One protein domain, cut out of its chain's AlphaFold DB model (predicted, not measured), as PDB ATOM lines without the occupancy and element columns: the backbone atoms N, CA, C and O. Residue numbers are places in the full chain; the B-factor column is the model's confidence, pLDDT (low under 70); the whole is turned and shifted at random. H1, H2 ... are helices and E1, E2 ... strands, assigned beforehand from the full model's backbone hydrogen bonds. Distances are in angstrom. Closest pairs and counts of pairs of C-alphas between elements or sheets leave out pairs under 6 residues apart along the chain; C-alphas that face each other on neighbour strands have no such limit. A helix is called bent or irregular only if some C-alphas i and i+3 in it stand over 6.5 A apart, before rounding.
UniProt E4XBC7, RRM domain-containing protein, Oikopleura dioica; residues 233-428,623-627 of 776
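This is residues 233 to 428 and 623 to 627 of the 776 residues of the protein "RRM domain-containing protein" of Oikopleura dioica (UniProt E4XBC7). Two lobes sit side by side, each a twisted sheet of four antiparallel strands with two helices over one face: E2, E3, E1 and E4 with H1 and H2 in the first, E6, E7, E5 and E8 with H5 and H6 in the second. The lobes meet where E3 comes near E8; the long helix H7 packs with residues 403 to 411 on the other face of the second sheet, and its residues 419 to 424 stick out. The printed part has 201 residues with seven named helices and eight named strands, in the order E1 H1 E2 E3 H2 E4 H3 H4 E5 H5 E6 E7 H6 E8 H7, a mixed class of helices and strands. It is compact, with a radius of gyration of the C-alphas of 16.7 A and spans of 48 by 47 by 35 A.

The sheet with the first printed residue runs E2, residues 256 to 263, E3, residues 271 to 279, E1, residues 233 to 235, and E4, residues 305 to 308. E2 and E3 form a hairpin, with N 260 and O 276 at 2.9 A. Within hydrogen-bond range are N 234 and O 275, 2.9 A, across the antiparallel neighbours E1 and E3, and N 235 and O 305, 2.8 A, across the antiparallel neighbours E1 and E4. On one face lie H1, residues 243 to 253, at a height over the sheet of 8.8 A, and H2, residues 282 to 291, at 8.4 A, two layers of helices and sheet. H1 and H2 touch at C-alphas 253 and 284, 5.2 A, about perpendicular at 80 degrees. H3, residues 312 to 315, and H4, residues 319 to 322, only just touch, only at the corner, with 3 pairs of C-alphas within 8 A, the closest 315 and 321, 5.3 A; H4 only grazes the sheet with residue 322. The second sheet runs E6, residues 352 to 358, E7, residues 365 to 372, E5, residues 326 to 332, and E8, residues 392 to 396. E6 and E7 form a hairpin, with N 356 and O 369 at 3.0 A; also within hydrogen-bond range are N 329 and O 368, 2.9 A, across the antiparallel neighbours E5 and E7, and N 330 and O 393, 2.9 A, across the antiparallel neighbours E5 and E8. H5, residues 336 to 349, and H6, residues 375 to 387, lie on one face, and H7, residues 403 to 424, on the opposite one at a height of 12.0 A, three layers. H5, with residues 346 to 349 alone, touches H6 at C-alphas 346 and 381, 7.0 A, at a steep tilt of 48 degrees, opposite ways. The closest C-alphas of E3 and E8 are those of Met 272 and Phe 396, 6.1 A. The units E1, H1, E2; E3, H2, E4; E5, H5, E6; and E7, H6, E8 are split strand-helix-strand units, two strands running the same way with another between them, with right-handed crossovers. Every O i to N i+4 pair is within range in H2, H5, H6 and H7, and 5 of 7 in H1; H3 and H4 are too short for one.

E1 begins at C-alpha 233, (208.233, 233.108, 294.847). H1, 16.1 A, is irregular, C-alphas 249 and 252 being 7.3 A apart. E2 is 19.5 A long, and E3, 21.5 A, bends by 54 degrees at residue 274. E5 is 20.2 A, H5 20.1 A, E7 23.2 A and H6 18.3 A. H7, 31.2 A, ends at C-alpha 424, (202.446, 204.524, 293.981).

The C-alphas of Thr 280 and Leu 337 are farthest apart, 49.1 A. Residues 429 to 622 are not printed, and C-alphas 428 and 623 are 30.6 A apart across this cut. The link from H2 to E4, residues 292 to 304, is long. The mean pLDDT of the printed part is 83.6; 28 residues are under 70, among them 416 to 428 and 623 to 627.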
ATOM      1  N   CYS A 233     209.009 232.597 293.721       92.75
ATOM      2  CA  CYS A 233     208.233 233.108 294.847       92.75
ATOM      3  C   CYS A 233     207.697 231.927 295.662       92.75
ATOM      4  O   CYS A 233     207.080 231.029 295.087       92.75
ATOM      5  N   ILE A 234     207.919 231.926 296.979       94.31
ATOM      6  CA  ILE A 234     207.234 231.024 297.914       94.31
ATOM      7  C   ILE A 234     206.108 231.814 298.577       94.31
ATOM      8  O   ILE A 234     206.375 232.837 299.200       94.31
ATOM      9  N   SER A 235     204.867 231.345 298.459       93.81
ATOM     10  CA  SER A 235     203.677 231.952 299.065       93.81
ATOM     11  C   SER A 235     202.919 230.977 299.962       93.81
ATOM     12  O   SER A 235     203.139 229.766 299.904       93.81
ATOM     13  N   HIS A 236     202.004 231.519 300.769       92.38
ATOM     14  CA  HIS A 236     201.368 230.825 301.896       92.38
ATOM     15  C   HIS A 236     202.391 230.478 302.999       92.38
ATOM     16  O   HIS A 236     202.450 229.362 303.507       92.38
ATOM     17  N   LEU A 237     203.249 231.454 303.314       93.94
ATOM     18  CA  LEU A 237     204.100 231.477 304.502       93.94
ATOM     19  C   LEU A 237     203.291 232.040 305.690       93.94
ATOM     20  O   LEU A 237     202.501 232.966 305.480       93.94
ATOM     21  N   PRO A 238     203.537 231.591 306.934       91.56
ATOM     22  CA  PRO A 238     202.936 232.197 308.121       91.56
ATOM     23  C   PRO A 238     203.228 233.701 308.195       91.56
ATOM     24  O   PRO A 238     204.384 234.116 308.114       91.56
ATOM     25  N   LEU A 239     202.208 234.531 308.433       89.31
ATOM     26  CA  LEU A 239     202.361 235.999 308.487       89.31
ATOM     27  C   LEU A 239     203.326 236.473 309.597       89.31
ATOM     28  O   LEU A 239     203.893 237.556 309.513       89.31
ATOM     29  N   LYS A 240     203.535 235.637 310.621       90.12
ATOM     30  CA  LYS A 240     204.479 235.846 311.732       90.12
ATOM     31  C   LYS A 240     205.952 235.578 311.386       90.12
ATOM     32  O   LYS A 240     206.807 235.825 312.230       90.12
ATOM     33  N   TRP A 241     206.261 234.986 310.228       91.88
ATOM     34  CA  TRP A 241     207.643 234.649 309.870       91.88
ATOM     35  C   TRP A 241     208.460 235.883 309.507       91.88
ATOM     36  O   TRP A 241     207.962 236.833 308.903       91.88
ATOM     37  N   THR A 242     209.745 235.828 309.841       90.50
ATOM     38  CA  THR A 242     210.744 236.804 309.421       90.50
ATOM     39  C   THR A 242     211.455 236.350 308.146       90.50
ATOM     40  O   THR A 242     211.333 235.212 307.691       90.50
ATOM     41  N   GLU A 243     212.248 237.246 307.564       88.56
ATOM     42  CA  GLU A 243     213.092 236.925 306.410       88.56
ATOM     43  C   GLU A 243     214.203 235.926 306.766       88.56
ATOM     44  O   GLU A 243     214.588 235.101 305.935       88.56
ATOM     45  N   GLU A 244     214.649 235.917 308.028       92.12
ATOM     46  CA  GLU A 244     215.532 234.871 308.530       92.12
ATOM     47  C   GLU A 244     214.854 233.500 308.536       92.12
ATOM     48  O   GLU A 244     215.526 232.501 308.322       92.12
ATOM     49  N   ASP A 245     213.549 233.413 308.794       94.38
ATOM     50  CA  ASP A 245     212.850 232.125 308.905       94.38
ATOM     51  C   ASP A 245     212.600 231.510 307.529       94.38
ATOM     52  O   ASP A 245     212.800 230.309 307.338       94.38
ATOM     53  N   VAL A 246     212.310 232.355 306.533       94.44
ATOM     54  CA  VAL A 246     212.370 231.962 305.119       94.44
ATOM     55  C   VAL A 246     213.786 231.513 304.752       94.44
ATOM     56  O   VAL A 246     213.954 230.439 304.179       94.44
ATOM     57  N   THR A 247     214.812 232.277 305.138       94.25
ATOM     58  CA  THR A 247     216.225 231.936 304.899       94.25
ATOM     59  C   THR A 247     216.596 230.586 305.528       94.25
ATOM     60  O   THR A 247     217.166 229.740 304.844       94.25
ATOM     61  N   LYS A 248     216.214 230.328 306.786       94.19
ATOM     62  CA  LYS A 248     216.421 229.055 307.505       94.19
ATOM     63  C   LYS A 248     215.713 227.890 306.806       94.19
ATOM     64  O   LYS A 248     216.310 226.823 306.675       94.19
ATOM     65  N   LEU A 249     214.485 228.094 306.310       93.88
ATOM     66  CA  LEU A 249     213.749 227.094 305.527       93.88
ATOM     67  C   LEU A 249     214.482 226.722 304.229       93.88
ATOM     68  O   LEU A 249     214.499 225.547 303.866       93.88
ATOM     69  N   VAL A 250     215.067 227.695 303.517       94.00
ATOM     70  CA  VAL A 250     215.604 227.470 302.160       94.00
ATOM     71  C   VAL A 250     217.131 227.313 302.067       94.00
ATOM     72  O   VAL A 250     217.644 226.870 301.039       94.00
ATOM     73  N   TYR A 251     217.863 227.576 303.150       93.50
ATOM     74  CA  TYR A 251     219.308 227.340 303.268       93.50
ATOM     75  C   TYR A 251     219.763 225.899 302.915       93.50
ATOM     76  O   TYR A 251     220.774 225.761 302.225       93.50
ATOM     77  N   PRO A 252     219.040 224.809 303.269       94.25
ATOM     78  CA  PRO A 252     219.455 223.432 302.940       94.25
ATOM     79  C   PRO A 252     219.494 223.089 301.438       94.25
ATOM     80  O   PRO A 252     219.962 222.014 301.051       94.25
ATOM     81  N   PHE A 253     218.980 223.968 300.575       92.44
ATOM     82  CA  PHE A 253     218.881 223.733 299.134       92.44
ATOM     83  C   PHE A 253     220.034 224.359 298.337       92.44
ATOM     84  O   PHE A 253     220.311 223.916 297.218       92.44
ATOM     85  N   GLY A 254     220.738 225.342 298.906       90.25
ATOM     86  CA  GLY A 254     221.931 225.953 298.324       90.25
ATOM     87  C   GLY A 254     222.171 227.386 298.793       90.25
ATOM     88  O   GLY A 254     221.422 227.930 299.599       90.25
ATOM     89  N   ALA A 255     223.219 228.010 298.254       89.50
ATOM     90  CA  ALA A 255     223.526 229.406 298.540       89.50
ATOM     91  C   ALA A 255     222.468 230.339 297.925       89.50
ATOM     92  O   ALA A 255     222.230 230.331 296.712       89.50
ATOM     93  N   ILE A 256     221.855 231.141 298.789       89.44
ATOM     94  CA  ILE A 256     220.896 232.189 298.445       89.44
ATOM     95  C   ILE A 256     221.692 233.402 297.950       89.44
ATOM     96  O   ILE A 256     222.688 233.783 298.561       89.44
ATOM     97  N   GLU A 257     221.268 233.994 296.839       85.94
ATOM     98  CA  GLU A 257     221.799 235.266 296.340       85.94
ATOM     99  C   GLU A 257     220.933 236.437 296.800       85.94
ATOM    100  O   GLU A 257     221.472 237.447 297.243       85.94
ATOM    101  N   LYS A 258     219.603 236.280 296.736       85.25
ATOM    102  CA  LYS A 258     218.627 237.242 297.257       85.25
ATOM    103  C   LYS A 258     217.497 236.513 297.966       85.25
ATOM    104  O   LYS A 258     216.962 235.534 297.447       85.25
ATOM    105  N   CYS A 259     217.099 237.031 299.119       89.50
ATOM    106  CA  CYS A 259     215.838 236.710 299.772       89.50
ATOM    107  C   CYS A 259     215.119 238.026 300.050       89.50
ATOM    108  O   CYS A 259     215.757 238.993 300.453       89.50
ATOM    109  N   TYR A 260     213.812 238.072 299.813       87.69
ATOM    110  CA  TYR A 260     212.984 239.214 300.176       87.69
ATOM    111  C   TYR A 260     211.595 238.746 300.598       87.69
ATOM    112  O   TYR A 260     210.816 238.271 299.770       87.69
ATOM    113  N   LEU A 261     211.275 238.900 301.883       91.19
ATOM    114  CA  LEU A 261     209.941 238.676 302.428       91.19
ATOM    115  C   LEU A 261     209.086 239.933 302.231       91.19
ATOM    116  O   LEU A 261     209.339 240.979 302.842       91.19
ATOM    117  N   VAL A 262     208.046 239.816 301.404       90.06
ATOM    118  CA  VAL A 262     207.201 240.950 301.023       90.06
ATOM    119  C   VAL A 262     206.367 241.406 302.216       90.06
ATOM    120  O   VAL A 262     205.561 240.657 302.772       90.06
ATOM    121  N   ARG A 263     206.561 242.670 302.584       87.75
ATOM    122  CA  ARG A 263     205.808 243.404 303.601       87.75
ATOM    123  C   ARG A 263     205.070 244.549 302.928       87.75
ATOM    124  O   ARG A 263     205.551 245.044 301.915       87.75
ATOM    125  N   SER A 264     203.924 244.956 303.465       84.44
ATOM    126  CA  SER A 264     203.088 245.979 302.828       84.44
ATOM    127  C   SER A 264     202.616 247.044 303.803       84.44
ATOM    128  O   SER A 264     202.004 246.731 304.825       84.44
ATOM    129  N   LYS A 265     202.775 248.316 303.424       79.00
ATOM    130  CA  LYS A 265     202.090 249.457 304.054       79.00
ATOM    131  C   LYS A 265     200.568 249.291 304.191       79.00
ATOM    132  O   LYS A 265     199.984 249.844 305.114       79.00
ATOM    133  N   TYR A 266     199.909 248.509 303.324       84.56
ATOM    134  CA  TYR A 266     198.465 248.248 303.437       84.56
ATOM    135  C   TYR A 266     198.110 247.289 304.589       84.56
ATOM    136  O   TYR A 266     196.940 247.183 304.944       84.56
ATOM    137  N   LEU A 267     199.113 246.637 305.186       85.19
ATOM    138  CA  LEU A 267     199.036 245.810 306.393       85.19
ATOM    139  C   LEU A 267     199.968 246.359 307.492       85.19
ATOM    140  O   LEU A 267     200.579 245.584 308.217       85.19
ATOM    141  N   ASP A 268     200.150 247.680 307.584       83.56
ATOM    142  CA  ASP A 268     200.957 248.338 308.630       83.56
ATOM    143  C   ASP A 268     202.418 247.838 308.700       83.56
ATOM    144  O   ASP A 268     203.011 247.711 309.773       83.56
ATOM    145  N   GLY A 269     202.996 247.496 307.542       82.19
ATOM    146  CA  GLY A 269     204.354 246.955 307.427       82.19
ATOM    147  C   GLY A 269     204.483 245.463 307.760       82.19
ATOM    148  O   GLY A 269     205.595 244.933 307.745       82.19
ATOM    149  N   GLN A 270     203.379 244.760 308.031       86.38
ATOM    150  CA  GLN A 270     203.391 243.312 308.256       86.38
ATOM    151  C   GLN A 270     203.660 242.521 306.967       86.38
ATOM    152  O   GLN A 270     203.486 243.009 305.845       86.38
ATOM    153  N   SER A 271     204.097 241.272 307.148       91.44
ATOM    154  CA  SER A 271     204.307 240.295 306.074       91.44
ATOM    155  C   SER A 271     203.006 239.993 305.327       91.44
ATOM    156  O   SER A 271     201.960 239.805 305.945       91.44
ATOM    157  N   MET A 272     203.082 239.860 304.001       92.25
ATOM    158  CA  MET A 272     201.980 239.342 303.178       92.25
ATOM    159  C   MET A 272     201.979 237.804 303.079       92.25
ATOM    160  O   MET A 272     201.150 237.229 302.376       92.25
ATOM    161  N   GLY A 273     202.904 237.109 303.751       93.38
ATOM    162  CA  GLY A 273     202.990 235.647 303.697       93.38
ATOM    163  C   GLY A 273     203.556 235.105 302.378       93.38
ATOM    164  O   GLY A 273     203.241 233.978 301.988       93.38
ATOM    165  N   TYR A 274     204.385 235.883 301.676       94.56
ATOM    166  CA  TYR A 274     205.158 235.395 300.531       94.56
ATOM    167  C   TYR A 274     206.503 236.110 300.360       94.56
ATOM    168  O   TYR A 274     206.658 237.279 300.712       94.56
ATOM    169  N   ALA A 275     207.482 235.386 299.820       93.00
ATOM    170  CA  ALA A 275     208.857 235.840 299.657       93.00
ATOM    171  C   ALA A 275     209.419 235.490 298.273       93.00
ATOM    172  O   ALA A 275     209.198 234.389 297.764       93.00
ATOM    173  N   PHE A 276     210.188 236.410 297.694       91.56
ATOM    174  CA  PHE A 276     210.961 236.184 296.474       91.56
ATOM    175  C   PHE A 276     212.364 235.677 296.817       91.56
ATOM    176  O   PHE A 276     213.007 236.195 297.731       91.56
ATOM    177  N   LEU A 277     212.838 234.669 296.080       91.31
ATOM    178  CA  LEU A 277     214.130 234.021 296.299       91.31
ATOM    179  C   LEU A 277     214.898 233.851 294.987       91.31
ATOM    180  O   LEU A 277     214.397 233.267 294.022       91.31
ATOM    181  N   GLU A 278     216.152 234.287 294.996       88.06
ATOM    182  CA  GLU A 278     217.142 234.067 293.946       88.06
ATOM    183  C   GLU A 278     218.302 233.261 294.540       88.06
ATOM    184  O   GLU A 278     218.799 233.576 295.621       88.06
ATOM    185  N   PHE A 279     218.734 232.205 293.854       89.06
ATOM    186  CA  PHE A 279     219.854 231.356 294.277       89.06
ATOM    187  C   PHE A 279     221.086 231.632 293.421       89.06
ATOM    188  O   PHE A 279     220.975 232.102 292.291       89.06
ATOM    189  N   THR A 280     222.269 231.245 293.894       87.56
ATOM    190  CA  THR A 280     223.464 231.284 293.035       87.56
ATOM    191  C   THR A 280     223.360 230.287 291.868       87.56
ATOM    192  O   THR A 280     223.899 230.546 290.789       87.56
ATOM    193  N   SER A 281     222.613 229.184 292.048       86.44
ATOM    194  CA  SER A 281     222.460 228.070 291.100       86.44
ATOM    195  C   SER A 281     220.999 227.707 290.799       86.44
ATOM    196  O   SER A 281     220.181 227.547 291.708       86.44
ATOM    197  N   LYS A 282     220.697 227.458 289.515       86.06
ATOM    198  CA  LYS A 282     219.375 227.012 289.037       86.06
ATOM    199  C   LYS A 282     218.928 225.681 289.645       86.06
ATOM    200  O   LYS A 282     217.739 225.496 289.892       86.06
ATOM    201  N   ALA A 283     219.868 224.780 289.937       86.69
ATOM    202  CA  ALA A 283     219.558 223.484 290.538       86.69
ATOM    203  C   ALA A 283     218.923 223.625 291.936       86.69
ATOM    204  O   ALA A 283     218.007 222.877 292.268       86.69
ATOM    205  N   SER A 284     219.343 224.615 292.730       90.00
ATOM    206  CA  SER A 284     218.771 224.881 294.058       90.00
ATOM    207  C   SER A 284     217.326 225.375 293.980       90.00
ATOM    208  O   SER A 284     216.477 224.901 294.733       90.00
ATOM    209  N   ALA A 285     217.018 226.255 293.021       88.31
ATOM    210  CA  ALA A 285     215.651 226.720 292.788       88.31
ATOM    211  C   ALA A 285     214.727 225.594 292.286       88.31
ATOM    212  O   ALA A 285     213.593 225.486 292.754       88.31
ATOM    213  N   ILE A 286     215.217 224.710 291.401       85.88
ATOM    214  CA  ILE A 286     214.473 223.513 290.961       85.88
ATOM    215  C   ILE A 286     214.207 222.586 292.153       85.88
ATOM    216  O   ILE A 286     213.062 222.202 292.384       85.88
ATOM    217  N   ARG A 287     215.226 222.292 292.973       88.31
ATOM    218  CA  ARG A 287     215.047 221.478 294.183       88.31
ATOM    219  C   ARG A 287     214.000 222.062 295.129       88.31
ATOM    220  O   ARG A 287     213.140 221.318 295.577       88.31
ATOM    221  N   ILE A 288     213.992 223.374 295.376       89.00
ATOM    222  CA  ILE A 288     212.942 224.019 296.188       89.00
ATOM    223  C   ILE A 288     211.559 223.892 295.542       89.00
ATOM    224  O   ILE A 288     210.595 223.545 296.228       89.00
ATOM    225  N   ARG A 289     211.449 224.140 294.228       86.62
ATOM    226  CA  ARG A 289     210.190 224.001 293.480       86.62
ATOM    227  C   ARG A 289     209.611 222.592 293.608       86.62
ATOM    228  O   ARG A 289     208.393 222.474 293.718       86.62
ATOM    229  N   ASN A 290     210.468 221.573 293.617       82.44
ATOM    230  CA  ASN A 290     210.085 220.168 293.707       82.44
ATOM    231  C   ASN A 290     209.797 219.751 295.160       82.44
ATOM    232  O   ASN A 290     208.756 219.159 295.442       82.44
ATOM    233  N   GLU A 291     210.702 220.067 296.090       85.19
ATOM    234  CA  GLU A 291     210.698 219.562 297.467       85.19
ATOM    235  C   GLU A 291     209.797 220.356 298.421       85.19
ATOM    236  O   GLU A 291     209.211 219.728 299.298       85.19
ATOM    237  N   LEU A 292     209.657 221.687 298.286       89.50
ATOM    238  CA  LEU A 292     208.845 222.516 299.201       89.50
ATOM    239  C   LEU A 292     207.409 222.767 298.723       89.50
ATOM    240  O   LEU A 292     206.530 223.017 299.547       89.50
ATOM    241  N   HIS A 293     207.138 222.686 297.422       86.94
ATOM    242  CA  HIS A 293     205.784 222.870 296.901       86.94
ATOM    243  C   HIS A 293     204.822 221.801 297.427       86.94
ATOM    244  O   HIS A 293     205.143 220.612 297.428       86.94
ATOM    245  N   ASN A 294     203.641 222.246 297.861       83.06
ATOM    246  CA  ASN A 294     202.615 221.457 298.539       83.06
ATOM    247  C   ASN A 294     203.048 220.794 299.860       83.06
ATOM    248  O   ASN A 294     202.304 219.973 300.401       83.06
ATOM    249  N   ASN A 295     204.179 221.190 300.455       84.19
ATOM    250  CA  ASN A 295     204.472 220.787 301.828       84.19
ATOM    251  C   ASN A 295     203.588 221.566 302.825       84.19
ATOM    252  O   ASN A 295     203.356 222.763 302.633       84.19
ATOM    253  N   PRO A 296     203.106 220.918 303.900       83.88
ATOM    254  CA  PRO A 296     202.486 221.616 305.021       83.88
ATOM    255  C   PRO A 296     203.534 222.419 305.806       83.88
ATOM    256  O   PRO A 296     204.706 222.039 305.854       83.88
ATOM    257  N   VAL A 297     203.091 223.490 306.465       85.25
ATOM    258  CA  VAL A 297     203.877 224.238 307.460       85.25
ATOM    259  C   VAL A 297     203.315 223.941 308.849       85.25
ATOM    260  O   VAL A 297     202.110 223.751 309.014       85.25
ATOM    261  N   GLU A 298     204.172 223.883 309.865       79.00
ATOM    262  CA  GLU A 298     203.734 223.648 311.240       79.00
ATOM    263  C   GLU A 298     202.861 224.802 311.764       79.00
ATOM    264  O   GLU A 298     203.286 225.957 311.818       79.00
ATOM    265  N   GLY A 299     201.633 224.471 312.175       78.75
ATOM    266  CA  GLY A 299     200.653 225.415 312.721       78.75
ATOM    267  C   GLY A 299     199.701 226.048 311.699       78.75
ATOM    268  O   GLY A 299     198.710 226.653 312.125       78.75
ATOM    269  N   GLU A 300     199.954 225.854 310.400       84.12
ATOM    270  CA  GLU A 300     199.141 226.350 309.282       84.12
ATOM    271  C   GLU A 300     198.218 225.254 308.717       84.12
ATOM    272  O   GLU A 300     198.483 224.061 308.854       84.12
ATOM    273  N   ILE A 301     197.127 225.660 308.066       81.56
ATOM    274  CA  ILE A 301     196.134 224.775 307.430       81.56
ATOM    275  C   ILE A 301     196.474 224.545 305.952       81.56
ATOM    276  O   ILE A 301     196.285 223.453 305.408       81.56
ATOM    277  N   HIS A 302     196.939 225.599 305.283       78.75
ATOM    278  CA  HIS A 302     197.324 225.569 303.879       78.75
ATOM    279  C   HIS A 302     198.710 224.931 303.679       78.75
ATOM    280  O   HIS A 302     199.462 224.669 304.617       78.75
ATOM    281  N   ARG A 303     199.063 224.700 302.412       85.12
ATOM    282  CA  ARG A 303     200.359 224.148 301.996       85.12
ATOM    283  C   ARG A 303     201.141 225.186 301.192       85.12
ATOM    284  O   ARG A 303     200.533 225.919 300.405       85.12
ATOM    285  N   LEU A 304     202.465 225.201 301.367       90.94
ATOM    286  CA  LEU A 304     203.387 226.104 300.673       90.94
ATOM    287  C   LEU A 304     203.182 226.035 299.161       90.94
ATOM    288  O   LEU A 304     203.247 224.962 298.553       90.94
ATOM    289  N   GLN A 305     203.006 227.191 298.537       89.56
ATOM    290  CA  GLN A 305     203.010 227.309 297.086       89.56
ATOM    291  C   GLN A 305     204.347 227.874 296.634       89.56
ATOM    292  O   GLN A 305     204.877 228.790 297.252       89.56
ATOM    293  N   VAL A 306     204.900 227.328 295.554       90.75
ATOM    294  CA  VAL A 306     206.145 227.815 294.954       90.75
ATOM    295  C   VAL A 306     205.862 228.088 293.486       90.75
ATOM    296  O   VAL A 306     205.290 227.240 292.807       90.75
ATOM    297  N   HIS A 307     206.255 229.256 292.996       87.44
ATOM    298  CA  HIS A 307     206.006 229.702 291.629       87.44
ATOM    299  C   HIS A 307     207.299 230.218 290.996       87.44
ATOM    300  O   HIS A 307     208.102 230.859 291.672       87.44
ATOM    301  N   TRP A 308     207.499 229.945 289.708       85.56
ATOM    302  CA  TRP A 308     208.560 230.575 288.916       85.56
ATOM    303  C   TRP A 308     208.160 232.003 288.560       85.56
ATOM    304  O   TRP A 308     206.972 232.290 288.429       85.56
ATOM    305  N   ILE A 309     209.136 232.902 288.429       84.75
ATOM    306  CA  ILE A 309     208.890 234.313 288.116       84.75
ATOM    307  C   ILE A 309     209.560 234.668 286.785       84.75
ATOM    308  O   ILE A 309     210.671 235.184 286.738       84.75
ATOM    309  N   ASP A 310     208.846 234.414 285.688       68.75
ATOM    310  CA  ASP A 310     209.372 234.508 284.312       68.75
ATOM    311  C   ASP A 310     209.704 235.938 283.851       68.75
ATOM    312  O   ASP A 310     210.361 236.146 282.831       68.75
ATOM    313  N   ARG A 311     209.199 236.950 284.567       68.25
ATOM    314  CA  ARG A 311     209.355 238.376 284.243       68.25
ATOM    315  C   ARG A 311     209.757 239.172 285.481       68.25
ATOM    316  O   ARG A 311     208.992 240.022 285.943       68.25
ATOM    317  N   ILE A 312     210.950 238.866 285.995       70.81
ATOM    318  CA  ILE A 312     211.606 239.524 287.140       70.81
ATOM    319  C   ILE A 312     211.585 241.048 286.964       70.81
ATOM    320  O   ILE A 312     210.942 241.719 287.768       70.81
ATOM    321  N   HIS A 313     212.152 241.577 285.873       67.50
ATOM    322  CA  HIS A 313     212.114 243.007 285.538       67.50
ATOM    323  C   HIS A 313     210.738 243.670 285.725       67.50
ATOM    324  O   HIS A 313     210.647 244.775 286.245       67.50
ATOM    325  N   ASP A 314     209.646 243.019 285.304       66.81
ATOM    326  CA  ASP A 314     208.295 243.577 285.453       66.81
ATOM    327  C   ASP A 314     207.757 243.481 286.890       66.81
ATOM    328  O   ASP A 314     206.987 244.350 287.302       66.81
ATOM    329  N   VAL A 315     208.103 242.427 287.644       67.56
ATOM    330  CA  VAL A 315     207.768 242.325 289.077       67.56
ATOM    331  C   VAL A 315     208.438 243.476 289.824       67.56
ATOM    332  O   VAL A 315     207.766 244.232 290.518       67.56
ATOM    333  N   PHE A 316     209.727 243.698 289.575       71.12
ATOM    334  CA  PHE A 316     210.505 244.798 290.144       71.12
ATOM    335  C   PHE A 316     210.529 246.033 289.222       71.12
ATOM    336  O   PHE A 316     211.574 246.648 289.024       71.12
ATOM    337  N   LYS A 317     209.359 246.401 288.667       67.94
ATOM    338  CA  LYS A 317     209.138 247.653 287.903       67.94
ATOM    339  C   LYS A 317     208.363 248.721 288.681       67.94
ATOM    340  O   LYS A 317     208.420 249.902 288.340       67.94
ATOM    341  N   SER A 318     207.604 248.303 289.689       67.94
ATOM    342  CA  SER A 318     206.865 249.154 290.623       67.94
ATOM    343  C   SER A 318     206.652 248.376 291.913       67.94
ATOM    344  O   SER A 318     206.362 247.183 291.855       67.94
ATOM    345  N   HIS A 319     206.711 249.048 293.062       67.38
ATOM    346  CA  HIS A 319     206.340 248.486 294.365       67.38
ATOM    347  C   HIS A 319     204.957 247.830 294.353       67.38
ATOM    348  O   HIS A 319     204.761 246.773 294.937       67.38
ATOM    349  N   GLU A 320     204.007 248.410 293.617       70.06
ATOM    350  CA  GLU A 320     202.642 247.889 293.492       70.06
ATOM    351  C   GLU A 320     202.592 246.495 292.846       70.06
ATOM    352  O   GLU A 320     201.727 245.696 293.192       70.06
ATOM    353  N   ASN A 321     203.541 246.163 291.960       77.25
ATOM    354  CA  ASN A 321     203.613 244.849 291.308       77.25
ATOM    355  C   ASN A 321     204.110 243.739 292.255       77.25
ATOM    356  O   ASN A 321     204.014 242.558 291.909       77.25
ATOM    357  N   LEU A 322     204.634 244.109 293.430       83.00
ATOM    358  CA  LEU A 322     205.009 243.191 294.505       83.00
ATOM    359  C   LEU A 322     203.806 242.812 295.370       83.00
ATOM    360  O   LEU A 322     203.854 241.772 296.019       83.00
ATOM    361  N   TYR A 323     202.743 243.622 295.389       89.06
ATOM    362  CA  TYR A 323     201.578 243.431 296.252       89.06
ATOM    363  C   TYR A 323     200.471 242.658 295.529       89.06
ATOM    364  O   TYR A 323     200.051 243.002 294.426       89.06
ATOM    365  N   SER A 324     200.000 241.581 296.153       92.19
ATOM    366  CA  SER A 324     198.988 240.705 295.570       92.19
ATOM    367  C   SER A 324     197.578 241.224 295.830       92.19
ATOM    368  O   SER A 324     197.238 241.587 296.955       92.19
ATOM    369  N   ALA A 325     196.743 241.208 294.791       92.31
ATOM    370  CA  ALA A 325     195.309 241.474 294.889       92.31
ATOM    371  C   ALA A 325     194.474 240.186 295.065       92.31
ATOM    372  O   ALA A 325     193.247 240.240 295.008       92.31
ATOM    373  N   VAL A 326     195.125 239.026 295.256       94.56
ATOM    374  CA  VAL A 326     194.475 237.712 295.377       94.56
ATOM    375  C   VAL A 326     194.720 237.101 296.755       94.56
ATOM    376  O   VAL A 326     195.869 236.935 297.173       94.56
ATOM    377  N   LEU A 327     193.637 236.708 297.430       96.44
ATOM    378  CA  LEU A 327     193.660 235.950 298.682       96.44
ATOM    379  C   LEU A 327     193.252 234.494 298.450       96.44
ATOM    380  O   LEU A 327     192.290 234.215 297.732       96.44
ATOM    381  N   PHE A 328     193.921 233.588 299.154       95.00
ATOM    382  CA  PHE A 328     193.497 232.217 299.404       95.00
ATOM    383  C   PHE A 328     192.975 232.111 300.841       95.00
ATOM    384  O   PHE A 328     193.600 232.617 301.774       95.00
ATOM    385  N   ILE A 329     191.828 231.460 301.030       94.06
ATOM    386  CA  ILE A 329     191.180 231.281 302.336       94.06
ATOM    387  C   ILE A 329     190.993 229.784 302.567       94.06
ATOM    388  O   ILE A 329     190.329 229.114 301.781       94.06
ATOM    389  N   SER A 330     191.557 229.258 303.650       91.19
ATOM    390  CA  SER A 330     191.348 227.877 304.106       91.19
ATOM    391  C   SER A 330     190.399 227.873 305.298       91.19
ATOM    392  O   SER A 330     190.622 228.634 306.233       91.19
ATOM    393  N   ILE A 331     189.360 227.042 305.285       90.12
ATOM    394  CA  ILE A 331     188.267 227.039 306.270       90.12
ATOM    395  C   ILE A 331     188.134 225.628 306.863       90.12
ATOM    396  O   ILE A 331     188.115 224.654 306.113       90.12
ATOM    397  N   ILE A 332     188.054 225.499 308.191       88.00
ATOM    398  CA  ILE A 332     188.007 224.212 308.911       88.00
ATOM    399  C   ILE A 332     186.564 223.742 309.107       88.00
ATOM    400  O   ILE A 332     185.756 224.502 309.631       88.00
ATOM    401  N   ALA A 333     186.275 222.478 308.765       67.44
ATOM    402  CA  ALA A 333     185.078 221.722 309.163       67.44
ATOM    403  C   ALA A 333     183.767 222.539 309.105       67.44
ATOM    404  O   ALA A 333     183.015 222.629 310.076       67.44
ATOM    405  N   CYS A 334     183.542 223.193 307.965       71.31
ATOM    406  CA  CYS A 334     182.583 224.281 307.831       71.31
ATOM    407  C   CYS A 334     181.472 223.933 306.838       71.31
ATOM    408  O   CYS A 334     181.748 223.530 305.708       71.31
ATOM    409  N   ASP A 335     180.221 224.105 307.263       80.56
ATOM    410  CA  ASP A 335     179.039 223.818 306.454       80.56
ATOM    411  C   ASP A 335     178.922 224.758 305.245       80.56
ATOM    412  O   ASP A 335     179.243 225.947 305.316       80.56
ATOM    413  N   GLU A 336     178.351 224.250 304.154       85.25
ATOM    414  CA  GLU A 336     178.134 224.985 302.898       85.25
ATOM    415  C   GLU A 336     177.387 226.324 303.065       85.25
ATOM    416  O   GLU A 336     177.618 227.259 302.294       85.25
ATOM    417  N   LEU A 337     176.531 226.434 304.091       86.75
ATOM    418  CA  LEU A 337     175.849 227.675 304.469       86.75
ATOM    419  C   LEU A 337     176.838 228.732 304.975       86.75
ATOM    420  O   LEU A 337     176.947 229.784 304.358       86.75
ATOM    421  N   LYS A 338     177.649 228.419 305.993       85.75
ATOM    422  CA  LYS A 338     178.659 229.339 306.550       85.75
ATOM    423  C   LYS A 338     179.661 229.813 305.492       85.75
ATOM    424  O   LYS A 338     180.131 230.947 305.540       85.75
ATOM    425  N   ILE A 339     179.987 228.956 304.518       89.56
ATOM    426  CA  ILE A 339     180.867 229.322 303.397       89.56
ATOM    427  C   ILE A 339     180.168 230.311 302.447       89.56
ATOM    428  O   ILE A 339     180.812 231.247 301.977       89.56
ATOM    429  N   ARG A 340     178.859 230.154 302.183       91.31
ATOM    430  CA  ARG A 340     178.060 231.173 301.476       91.31
ATOM    431  C   ARG A 340     177.990 232.471 302.283       91.31
ATOM    432  O   ARG A 340     178.293 233.518 301.725       91.31
ATOM    433  N   ASP A 341     177.685 232.395 303.575       91.31
ATOM    434  CA  ASP A 341     177.584 233.561 304.457       91.31
ATOM    435  C   ASP A 341     178.900 234.357 304.479       91.31
ATOM    436  O   ASP A 341     178.883 235.584 304.430       91.31
ATOM    437  N   LEU A 342     180.055 233.678 304.479       91.69
ATOM    438  CA  LEU A 342     181.368 234.317 304.351       91.69
ATOM    439  C   LEU A 342     181.584 234.957 302.968       91.69
ATOM    440  O   LEU A 342     182.092 236.073 302.897       91.69
ATOM    441  N   ILE A 343     181.203 234.287 301.875       93.25
ATOM    442  CA  ILE A 343     181.294 234.847 300.513       93.25
ATOM    443  C   ILE A 343     180.455 236.125 300.392       93.25
ATOM    444  O   ILE A 343     180.922 237.109 299.816       93.25
ATOM    445  N   ASP A 344     179.240 236.125 300.934       93.50
ATOM    446  CA  ASP A 344     178.332 237.263 300.827       93.50
ATOM    447  C   ASP A 344     178.737 238.403 301.789       93.50
ATOM    448  O   ASP A 344     178.773 239.553 301.352       93.50
ATOM    449  N   LYS A 345     179.229 238.102 303.007       93.62
ATOM    450  CA  LYS A 345     179.924 239.073 303.888       93.62
ATOM    451  C   LYS A 345     181.116 239.747 303.194       93.62
ATOM    452  O   LYS A 345     181.265 240.964 303.273       93.62
ATOM    453  N   ILE A 346     181.968 238.979 302.501       94.25
ATOM    454  CA  ILE A 346     183.107 239.531 301.743       94.25
ATOM    455  C   ILE A 346     182.599 240.487 300.660       94.25
ATOM    456  O   ILE A 346     183.084 241.609 300.571       94.25
ATOM    457  N   ARG A 347     181.596 240.074 299.873       94.50
ATOM    458  CA  ARG A 347     181.013 240.881 298.784       94.50
ATOM    459  C   ARG A 347     180.349 242.174 299.251       94.50
ATOM    460  O   ARG A 347     180.331 243.138 298.484       94.50
ATOM    461  N   GLU A 348     179.789 242.182 300.457       94.25
ATOM    462  CA  GLU A 348     179.219 243.371 301.087       94.25
ATOM    463  C   GLU A 348     180.315 244.350 301.539       94.25
ATOM    464  O   GLU A 348     180.227 245.540 301.233       94.25
ATOM    465  N   HIS A 349     181.368 243.848 302.195       93.12
ATOM    466  CA  HIS A 349     182.440 244.669 302.766       93.12
ATOM    467  C   HIS A 349     183.445 245.200 301.724       93.12
ATOM    468  O   HIS A 349     183.715 246.397 301.672       93.12
ATOM    469  N   GLU A 350     184.008 244.328 300.884       92.06
ATOM    470  CA  GLU A 350     184.991 244.675 299.845       92.06
ATOM    471  C   GLU A 350     184.657 243.918 298.559       92.06
ATOM    472  O   GLU A 350     184.776 242.699 298.490       92.06
ATOM    473  N   LYS A 351     184.223 244.629 297.515       90.12
ATOM    474  CA  LYS A 351     183.651 244.012 296.306       90.12
ATOM    475  C   LYS A 351     184.733 243.268 295.502       90.12
ATOM    476  O   LYS A 351     185.577 243.933 294.896       90.12
ATOM    477  N   PRO A 352     184.716 241.922 295.435       92.88
ATOM    478  CA  PRO A 352     185.718 241.181 294.683       92.88
ATOM    479  C   PRO A 352     185.398 241.212 293.182       92.88
ATOM    480  O   PRO A 352     184.234 241.156 292.780       92.88
ATOM    481  N   ILE A 353     186.435 241.234 292.345       89.88
ATOM    482  CA  ILE A 353     186.325 240.967 290.900       89.88
ATOM    483  C   ILE A 353     185.954 239.497 290.671       89.88
ATOM    484  O   ILE A 353     185.164 239.177 289.781       89.88
ATOM    485  N   TYR A 354     186.513 238.601 291.483       92.19
ATOM    486  CA  TYR A 354     186.277 237.164 291.415       92.19
ATOM    487  C   TYR A 354     186.264 236.583 292.823       92.19
ATOM    488  O   TYR A 354     187.141 236.900 293.614       92.19
ATOM    489  N   ILE A 355     185.309 235.708 293.134       94.94
ATOM    490  CA  ILE A 355     185.335 234.884 294.348       94.94
ATOM    491  C   ILE A 355     184.732 233.516 294.036       94.94
ATOM    492  O   ILE A 355     183.655 233.429 293.442       94.94
ATOM    493  N   SER A 356     185.452 232.459 294.400       92.31
ATOM    494  CA  SER A 356     185.166 231.083 293.991       92.31
ATOM    495  C   SER A 356     185.608 230.080 295.058       92.31
ATOM    496  O   SER A 356     186.473 230.379 295.884       92.31
ATOM    497  N   LYS A 357     185.014 228.883 295.029       92.62
ATOM    498  CA  LYS A 357     185.491 227.711 295.775       92.62
ATOM    499  C   LYS A 357     186.563 227.014 294.952       92.62
ATOM    500  O   LYS A 357     186.385 226.871 293.746       92.62
ATOM    501  N   VAL A 358     187.641 226.584 295.601       90.88
ATOM    502  CA  VAL A 358     188.714 225.796 294.982       90.88
ATOM    503  C   VAL A 358     188.473 224.327 295.310       90.88
ATOM    504  O   VAL A 358     188.387 223.961 296.486       90.88
ATOM    505  N   ASN A 359     188.358 223.494 294.280       85.44
ATOM    506  CA  ASN A 359     188.055 222.074 294.412       85.44
ATOM    507  C   ASN A 359     189.324 221.285 294.750       85.44
ATOM    508  O   ASN A 359     189.959 220.680 293.891       85.44
ATOM    509  N   LEU A 360     189.701 221.326 296.028       82.81
ATOM    510  CA  LEU A 360     190.670 220.408 296.618       82.81
ATOM    511  C   LEU A 360     189.884 219.401 297.471       82.81
ATOM    512  O   LEU A 360     189.128 219.813 298.359       82.81
ATOM    513  N   ASP A 361     190.057 218.106 297.213       74.06
ATOM    514  CA  ASP A 361     189.346 216.984 297.842       74.06
ATOM    515  C   ASP A 361     189.848 216.710 299.271       74.06
ATOM    516  O   ASP A 361     190.333 215.632 299.615       74.06
ATOM    517  N   ASP A 362     189.736 217.718 300.137       76.62
ATOM    518  CA  ASP A 362     190.030 217.605 301.561       76.62
ATOM    519  C   ASP A 362     188.732 217.409 302.363       76.62
ATOM    520  O   ASP A 362     187.755 218.153 302.221       76.62
ATOM    521  N   ALA A 363     188.708 216.387 303.218       74.94
ATOM    522  CA  ALA A 363     187.565 216.077 304.075       74.94
ATOM    523  C   ALA A 363     187.432 217.033 305.274       74.94
ATOM    524  O   ALA A 363     186.337 217.197 305.808       74.94
ATOM    525  N   ASN A 364     188.531 217.662 305.704       81.44
ATOM    526  CA  ASN A 364     188.581 218.502 306.905       81.44
ATOM    527  C   ASN A 364     188.514 219.996 306.576       81.44
ATOM    528  O   ASN A 364     188.142 220.797 307.436       81.44
ATOM    529  N   TYR A 365     188.890 220.370 305.351       86.44
ATOM    530  CA  TYR A 365     189.040 221.758 304.934       86.44
ATOM    531  C   TYR A 365     188.242 222.074 303.668       86.44
ATOM    532  O   TYR A 365     188.013 221.219 302.811       86.44
ATOM    533  N   LYS A 366     187.819 223.334 303.549       89.44
ATOM    534  CA  LYS A 366     187.253 223.913 302.327       89.44
ATOM    535  C   LYS A 366     187.989 225.198 301.994       89.44
ATOM    536  O   LYS A 366     188.440 225.911 302.889       89.44
ATOM    537  N   TYR A 367     188.129 225.469 300.703       91.69
ATOM    538  CA  TYR A 367     189.039 226.489 300.204       91.69
ATOM    539  C   TYR A 367     188.299 227.491 299.323       91.69
ATOM    540  O   TYR A 367     187.528 227.103 298.444       91.69
ATOM    541  N   LEU A 368     188.545 228.780 299.552       94.50
ATOM    542  CA  LEU A 368     188.114 229.865 298.676       94.50
ATOM    543  C   LEU A 368     189.331 230.564 298.080       94.50
ATOM    544  O   LEU A 368     190.391 230.640 298.702       94.50
ATOM    545  N   ILE A 369     189.140 231.147 296.906       95.50
ATOM    546  CA  ILE A 369     190.071 232.103 296.319       95.50
ATOM    547  C   ILE A 369     189.296 233.334 295.857       95.50
ATOM    548  O   ILE A 369     188.181 233.223 295.337       95.50
ATOM    549  N   THR A 370     189.860 234.516 296.091       97.06
ATOM    550  CA  THR A 370     189.203 235.793 295.795       97.06
ATOM    551  C   THR A 370     190.202 236.816 295.264       97.06
ATOM    552  O   THR A 370     191.286 236.970 295.818       97.06
ATOM    553  N   GLU A 371     189.841 237.499 294.182       94.75
ATOM    554  CA  GLU A 371     190.618 238.552 293.521       94.75
ATOM    555  C   GLU A 371     189.869 239.872 293.644       94.75
ATOM    556  O   GLU A 371     188.674 239.952 293.346       94.75
ATOM    557  N   PHE A 372     190.578 240.910 294.065       93.44
ATOM    558  CA  PHE A 372     190.062 242.265 294.196       93.44
ATOM    559  C   PHE A 372     190.668 243.171 293.123       93.44
ATOM    560  O   PHE A 372     191.682 242.853 292.509       93.44
ATOM    561  N   ASP A 373     190.050 244.330 292.911       86.81
ATOM    562  CA  ASP A 373     190.548 245.339 291.969       86.81
ATOM    563  C   ASP A 373     191.895 245.945 292.401       86.81
ATOM    564  O   ASP A 373     192.643 246.452 291.570       86.81
ATOM    565  N   THR A 374     192.246 245.861 293.692       87.12
ATOM    566  CA  THR A 374     193.463 246.470 294.236       87.12
ATOM    567  C   THR A 374     194.129 245.611 295.328       87.12
ATOM    568  O   THR A 374     193.432 244.930 296.084       87.12
ATOM    569  N   PRO A 375     195.469 245.677 295.491       90.00
ATOM    570  CA  PRO A 375     196.157 245.072 296.638       90.00
ATOM    571  C   PRO A 375     195.797 245.714 297.989       90.00
ATOM    572  O   PRO A 375     195.904 245.073 299.028       90.00
ATOM    573  N   GLU A 376     195.346 246.972 297.990       89.19
ATOM    574  CA  GLU A 376     194.840 247.669 299.179       89.19
ATOM    575  C   GLU A 376     193.467 247.131 299.603       89.19
ATOM    576  O   GLU A 376     193.269 246.868 300.785       89.19
ATOM    577  N   THR A 377     192.531 246.898 298.673       92.69
ATOM    578  CA  THR A 377     191.235 246.294 299.043       92.69
ATOM    579  C   THR A 377     191.369 244.806 299.348       92.69
ATOM    580  O   THR A 377     190.678 244.309 300.231       92.69
ATOM    581  N   ALA A 378     192.332 244.106 298.736       94.88
ATOM    582  CA  ALA A 378     192.734 242.774 299.185       94.88
ATOM    583  C   ALA A 378     193.301 242.789 300.618       94.88
ATOM    584  O   ALA A 378     193.003 241.887 301.397       94.88
ATOM    585  N   ALA A 379     194.061 243.818 301.010       94.12
ATOM    586  CA  ALA A 379     194.551 243.979 302.381       94.12
ATOM    587  C   ALA A 379     193.441 244.343 303.387       94.12
ATOM    588  O   ALA A 379     193.409 243.793 304.490       94.12
ATOM    589  N   ASN A 380     192.487 245.196 303.001       94.19
ATOM    590  CA  ASN A 380     191.285 245.477 303.792       94.19
ATOM    591  C   ASN A 380     190.432 244.215 303.982       94.19
ATOM    592  O   ASN A 380     190.073 243.873 305.106       94.19
ATOM    593  N   ALA A 381     190.156 243.486 302.896       95.50
ATOM    594  CA  ALA A 381     189.429 242.224 302.940       95.50
ATOM    595  C   ALA A 381     190.175 241.184 303.786       95.50
ATOM    596  O   ALA A 381     189.553 240.481 304.570       95.50
ATOM    597  N   HIS A 382     191.506 241.120 303.701       95.31
ATOM    598  CA  HIS A 382     192.323 240.262 304.558       95.31
ATOM    599  C   HIS A 382     192.140 240.582 306.052       95.31
ATOM    600  O   HIS A 382     191.990 239.652 306.843       95.31
ATOM    601  N   ARG A 383     192.108 241.863 306.455       93.56
ATOM    602  CA  ARG A 383     191.787 242.259 307.843       93.56
ATOM    603  C   ARG A 383     190.374 241.807 308.236       93.56
ATOM    604  O   ARG A 383     190.237 240.976 309.129       93.56
ATOM    605  N   PHE A 384     189.360 242.241 307.488       94.06
ATOM    606  CA  PHE A 384     187.947 241.921 307.732       94.06
ATOM    607  C   PHE A 384     187.654 240.411 307.795       94.06
ATOM    608  O   PHE A 384     186.915 239.939 308.660       94.06
ATOM    609  N   ILE A 385     188.252 239.617 306.901       93.00
ATOM    610  CA  ILE A 385     188.093 238.161 306.930       93.00
ATOM    611  C   ILE A 385     188.753 237.601 308.191       93.00
ATOM    612  O   ILE A 385     188.143 236.761 308.843       93.00
ATOM    613  N   ASN A 386     189.949 238.047 308.583       89.75
ATOM    614  CA  ASN A 386     190.566 237.579 309.829       89.75
ATOM    615  C   ASN A 386     189.756 237.974 311.083       89.75
ATOM    616  O   ASN A 386     189.752 237.197 312.031       89.75
ATOM    617  N   GLU A 387     189.009 239.083 311.060       89.38
ATOM    618  CA  GLU A 387     188.087 239.513 312.132       89.38
ATOM    619  C   GLU A 387     186.777 238.696 312.219       89.38
ATOM    620  O   GLU A 387     186.101 238.719 313.246       89.38
ATOM    621  N   CYS A 388     186.406 237.950 311.173       84.69
ATOM    622  CA  CYS A 388     185.300 236.981 311.228       84.69
ATOM    623  C   CYS A 388     185.684 235.704 312.020       84.69
ATOM    624  O   CYS A 388     186.843 235.511 312.367       84.69
ATOM    625  N   ASP A 389     184.738 234.776 312.216       74.81
ATOM    626  CA  ASP A 389     184.856 233.539 313.027       74.81
ATOM    627  C   ASP A 389     186.202 232.773 312.914       74.81
ATOM    628  O   ASP A 389     186.705 232.557 311.810       74.81
ATOM    629  N   ASP A 390     186.761 232.284 314.030       68.25
ATOM    630  CA  ASP A 390     188.142 231.748 314.143       68.25
ATOM    631  C   ASP A 390     188.506 230.554 313.231       68.25
ATOM    632  O   ASP A 390     189.681 230.227 313.054       68.25
ATOM    633  N   PHE A 391     187.527 229.865 312.640       78.88
ATOM    634  CA  PHE A 391     187.712 228.590 311.930       78.88
ATOM    635  C   PHE A 391     188.276 228.725 310.505       78.88
ATOM    636  O   PHE A 391     187.906 227.961 309.609       78.88
ATOM    637  N   LYS A 392     189.171 229.687 310.261       86.50
ATOM    638  CA  LYS A 392     189.800 229.888 308.949       86.50
ATOM    639  C   LYS A 392     191.183 230.527 309.028       86.50
ATOM    640  O   LYS A 392     191.598 231.049 310.056       86.50
ATOM    641  N   GLN A 393     191.864 230.526 307.893       89.38
ATOM    642  CA  GLN A 393     193.161 231.146 307.695       89.38
ATOM    643  C   GLN A 393     193.222 231.794 306.313       89.38
ATOM    644  O   GLN A 393     192.917 231.147 305.310       89.38
ATOM    645  N   VAL A 394     193.635 233.059 306.271       92.94
ATOM    646  CA  VAL A 394     193.797 233.840 305.040       92.94
ATOM    647  C   VAL A 394     195.279 233.941 304.691       92.94
ATOM    648  O   VAL A 394     196.138 233.993 305.571       92.94
ATOM    649  N   SER A 395     195.606 233.956 303.405       93.19
ATOM    650  CA  SER A 395     196.957 234.227 302.908       93.19
ATOM    651  C   SER A 395     196.893 234.874 301.535       93.19
ATOM    652  O   SER A 395     195.952 234.637 300.781       93.19
ATOM    653  N   PHE A 396     197.898 235.668 301.183       95.31
ATOM    654  CA  PHE A 396     197.997 236.224 299.840       95.31
ATOM    655  C   PHE A 396     198.659 235.213 298.900       95.31
ATOM    656  O   PHE A 396     199.653 234.566 299.248       95.31
ATOM    657  N   CYS A 397     198.118 235.085 297.692       93.19
ATOM    658  CA  CYS A 397     198.760 234.320 296.628       93.19
ATOM    659  C   CYS A 397     199.926 235.108 296.015       93.19
ATOM    660  O   CYS A 397     200.004 236.329 296.163       93.19
ATOM    661  N   VAL A 398     200.788 234.427 295.253       90.19
ATOM    662  CA  VAL A 398     201.816 235.070 294.413       90.19
ATOM    663  C   VAL A 398     201.215 236.228 293.581       90.19
ATOM    664  O   VAL A 398     200.172 236.048 292.945       90.19
ATOM    665  N   PRO A 399     201.827 237.429 293.576       87.19
ATOM    666  CA  PRO A 399     201.286 238.588 292.870       87.19
ATOM    667  C   PRO A 399     201.325 238.413 291.343       87.19
ATOM    668  O   PRO A 399     202.021 237.559 290.801       87.19
ATOM    669  N   ARG A 400     200.589 239.282 290.638       81.44
ATOM    670  CA  ARG A 400     200.415 239.340 289.168       81.44
ATOM    671  C   ARG A 400     199.664 238.181 288.494       81.44
ATOM    672  O   ARG A 400     199.282 238.364 287.337       81.44
ATOM    673  N   TYR A 401     199.397 237.059 289.153       82.12
ATOM    674  CA  TYR A 401     198.493 236.022 288.633       82.12
ATOM    675  C   TYR A 401     197.052 236.300 289.090       82.12
ATOM    676  O   TYR A 401     196.847 236.739 290.218       82.12
ATOM    677  N   SER A 402     196.055 236.068 288.230       80.81
ATOM    678  CA  SER A 402     194.632 236.162 288.611       80.81
ATOM    679  C   SER A 402     194.184 234.927 289.384       80.81
ATOM    680  O   SER A 402     194.724 233.831 289.195       80.81
ATOM    681  N   ALA A 403     193.135 235.071 290.193       86.06
ATOM    682  CA  ALA A 403     192.541 233.971 290.946       86.06
ATOM    683  C   ALA A 403     192.095 232.818 290.035       86.06
ATOM    684  O   ALA A 403     192.251 231.667 290.411       86.06
ATOM    685  N   ILE A 404     191.632 233.091 288.810       83.06
ATOM    686  CA  ILE A 404     191.255 232.041 287.842       83.06
ATOM    687  C   ILE A 404     192.469 231.196 287.410       83.06
ATOM    688  O   ILE A 404     192.340 229.988 287.209       83.06
ATOM    689  N   VAL A 405     193.649 231.807 287.254       80.88
ATOM    690  CA  VAL A 405     194.884 231.087 286.893       80.88
ATOM    691  C   VAL A 405     195.410 230.304 288.096       80.88
ATOM    692  O   VAL A 405     195.783 229.140 287.964       80.88
ATOM    693  N   LEU A 406     195.378 230.918 289.279       86.50
ATOM    694  CA  LEU A 406     195.823 230.309 290.532       86.50
ATOM    695  C   LEU A 406     194.913 229.159 290.982       86.50
ATOM    696  O   LEU A 406     195.426 228.128 291.402       86.50
ATOM    697  N   GLN A 407     193.593 229.287 290.824       86.44
ATOM    698  CA  GLN A 407     192.620 228.220 291.067       86.44
ATOM    699  C   GLN A 407     192.939 226.995 290.212       86.44
ATOM    700  O   GLN A 407     193.183 225.923 290.755       86.44
ATOM    701  N   LYS A 408     193.031 227.174 288.888       81.12
ATOM    702  CA  LYS A 408     193.348 226.080 287.961       81.12
ATOM    703  C   LYS A 408     194.704 225.447 288.244       81.12
ATOM    704  O   LYS A 408     194.833 224.236 288.138       81.12
ATOM    705  N   SER A 409     195.698 226.253 288.623       81.69
ATOM    706  CA  SER A 409     196.989 225.748 289.092       81.69
ATOM    707  C   SER A 409     196.784 224.820 290.294       81.69
ATOM    708  O   SER A 409     197.093 223.638 290.202       81.69
ATOM    709  N   LEU A 410     196.184 225.312 291.385       84.56
ATOM    710  CA  LEU A 410     195.951 224.546 292.615       84.56
ATOM    711  C   LEU A 410     195.159 223.249 292.374       84.56
ATOM    712  O   LEU A 410     195.551 222.205 292.889       84.56
ATOM    713  N   GLU A 411     194.094 223.307 291.572       84.25
ATOM    714  CA  GLU A 411     193.234 222.165 291.234       84.25
ATOM    715  C   GLU A 411     193.988 221.123 290.394       84.25
ATOM    716  O   GLU A 411     194.131 219.984 290.831       84.25
ATOM    717  N   THR A 412     194.596 221.512 289.265       77.56
ATOM    718  CA  THR A 412     195.382 220.591 288.417       77.56
ATOM    719  C   THR A 412     196.609 220.018 289.131       77.56
ATOM    720  O   THR A 412     197.027 218.893 288.852       77.56
ATOM    721  N   ILE A 413     197.218 220.762 290.060       73.25
ATOM    722  CA  ILE A 413     198.281 220.224 290.914       73.25
ATOM    723  C   ILE A 413     197.697 219.164 291.858       73.25
ATOM    724  O   ILE A 413     198.293 218.101 292.015       73.25
ATOM    725  N   HIS A 414     196.556 219.438 292.492       76.25
ATOM    726  CA  HIS A 414     195.933 218.537 293.459       76.25
ATOM    727  C   HIS A 414     195.451 217.226 292.825       76.25
ATOM    728  O   HIS A 414     195.797 216.166 293.341       76.25
ATOM    729  N   GLU A 415     194.768 217.293 291.678       73.44
ATOM    730  CA  GLU A 415     194.389 216.135 290.853       73.44
ATOM    731  C   GLU A 415     195.604 215.222 290.612       73.44
ATOM    732  O   GLU A 415     195.623 214.069 291.043       73.44
ATOM    733  N   LYS A 416     196.687 215.772 290.044       68.06
ATOM    734  CA  LYS A 416     197.907 215.007 289.734       68.06
ATOM    735  C   LYS A 416     198.639 214.466 290.970       68.06
ATOM    736  O   LYS A 416     199.287 213.423 290.885       68.06
ATOM    737  N   PHE A 417     198.576 215.155 292.112       65.56
ATOM    738  CA  PHE A 417     199.134 214.648 293.373       65.56
ATOM    739  C   PHE A 417     198.302 213.490 293.943       65.56
ATOM    740  O   PHE A 417     198.885 212.541 294.472       65.56
ATOM    741  N   ASN A 418     196.972 213.539 293.814       62.78
ATOM    742  CA  ASN A 418     196.083 212.448 294.210       62.78
ATOM    743  C   ASN A 418     196.284 211.228 293.297       62.78
ATOM    744  O   ASN A 418     196.500 210.130 293.809       62.78
ATOM    745  N   ASP A 419     196.327 211.424 291.974       60.31
ATOM    746  CA  ASP A 419     196.647 210.372 290.999       60.31
ATOM    747  C   ASP A 419     197.977 209.683 291.336       60.31
ATOM    748  O   ASP A 419     198.061 208.453 291.354       60.31
ATOM    749  N   PHE A 420     199.023 210.453 291.652       57.53
ATOM    750  CA  PHE A 420     200.317 209.882 292.024       57.53
ATOM    751  C   PHE A 420     200.248 209.075 293.333       57.53
ATOM    752  O   PHE A 420     200.770 207.962 293.396       57.53
ATOM    753  N   ALA A 421     199.566 209.593 294.359       55.19
ATOM    754  CA  ALA A 421     199.408 208.906 295.643       55.19
ATOM    755  C   ALA A 421     198.597 207.599 295.532       55.19
ATOM    756  O   ALA A 421     198.912 206.626 296.219       55.19
ATOM    757  N   ILE A 422     197.591 207.560 294.651       56.06
ATOM    758  CA  ILE A 422     196.789 206.362 294.360       56.06
ATOM    759  C   ILE A 422     197.634 205.297 293.643       56.06
ATOM    760  O   ILE A 422     197.550 204.120 293.990       56.06
ATOM    761  N   ASN A 423     198.461 205.694 292.668       50.91
ATOM    762  CA  ASN A 423     199.215 204.754 291.833       50.91
ATOM    763  C   ASN A 423     200.490 204.192 292.498       50.91
ATOM    764  O   ASN A 423     200.830 203.037 292.253       50.91
ATOM    765  N   ASP A 424     201.190 204.963 293.337       49.53
ATOM    766  CA  ASP A 424     202.446 204.524 293.981       49.53
ATOM    767  C   ASP A 424     202.220 203.717 295.282       49.53
ATOM    768  O   ASP A 424     203.160 203.165 295.858       49.53
ATOM    769  N   GLY A 425     200.978 203.669 295.789       45.38
ATOM    770  CA  GLY A 425     200.539 202.847 296.932       45.38
ATOM    771  C   GLY A 425     201.242 203.100 298.278       45.38
ATOM    772  O   GLY A 425     200.948 202.423 299.262       45.38
ATOM    773  N   SER A 426     202.183 204.046 298.332       47.56
ATOM    774  CA  SER A 426     203.186 204.168 299.398       47.56
ATOM    775  C   SER A 426     203.399 205.609 299.892       47.56
ATOM    776  O   SER A 426     204.412 205.937 300.512       47.56
ATOM    777  N   LEU A 427     202.382 206.457 299.713       38.88
ATOM    778  CA  LEU A 427     202.221 207.729 300.417       38.88
ATOM    779  C   LEU A 427     200.865 207.737 301.132       38.88
ATOM    780  O   LEU A 427     199.815 207.765 300.499       38.88
ATOM    781  N   GLY A 428     200.892 207.709 302.469       34.88
ATOM    782  CA  GLY A 428     199.679 207.853 303.278       34.88
ATOM    783  C   GLY A 428     198.982 209.192 303.014       34.88
ATOM    784  O   GLY A 428     199.657 210.180 302.708       34.88
ATOM    785  N   THR A 623     204.031 228.791 283.426       38.47
ATOM    786  CA  THR A 623     204.558 229.715 282.403       38.47
ATOM    787  C   THR A 623     203.528 230.132 281.340       38.47
ATOM    788  O   THR A 623     203.887 230.780 280.356       38.47
ATOM    789  N   ALA A 624     202.255 229.739 281.466       38.09
ATOM    790  CA  ALA A 624     201.220 230.110 280.501       38.09
ATOM    791  C   ALA A 624     201.001 231.638 280.500       38.09
ATOM    792  O   ALA A 624     200.522 232.198 281.487       38.09
ATOM    793  N   ASP A 625     201.353 232.316 279.396       39.75
ATOM    794  CA  ASP A 625     201.335 233.785 279.341       39.75
ATOM    795  C   ASP A 625     199.916 234.317 279.648       39.75
ATOM    796  O   ASP A 625     198.968 233.952 278.941       39.75
ATOM    797  N   PRO A 626     199.722 235.143 280.701       45.03
ATOM    798  CA  PRO A 626     198.422 235.664 281.096       45.03
ATOM    799  C   PRO A 626     197.630 236.219 279.917       45.03
ATOM    800  O   PRO A 626     198.104 237.083 279.176       45.03
ATOM    801  N   SER A 627     196.389 235.734 279.798       45.91
ATOM    802  CA  SER A 627     195.489 236.052 278.688       45.91
ATOM    803  C   SER A 627     195.415 237.553 278.388       45.91
ATOM    804  O   SER A 627     195.548 238.396 279.279       45.91
TER     805      SER A 627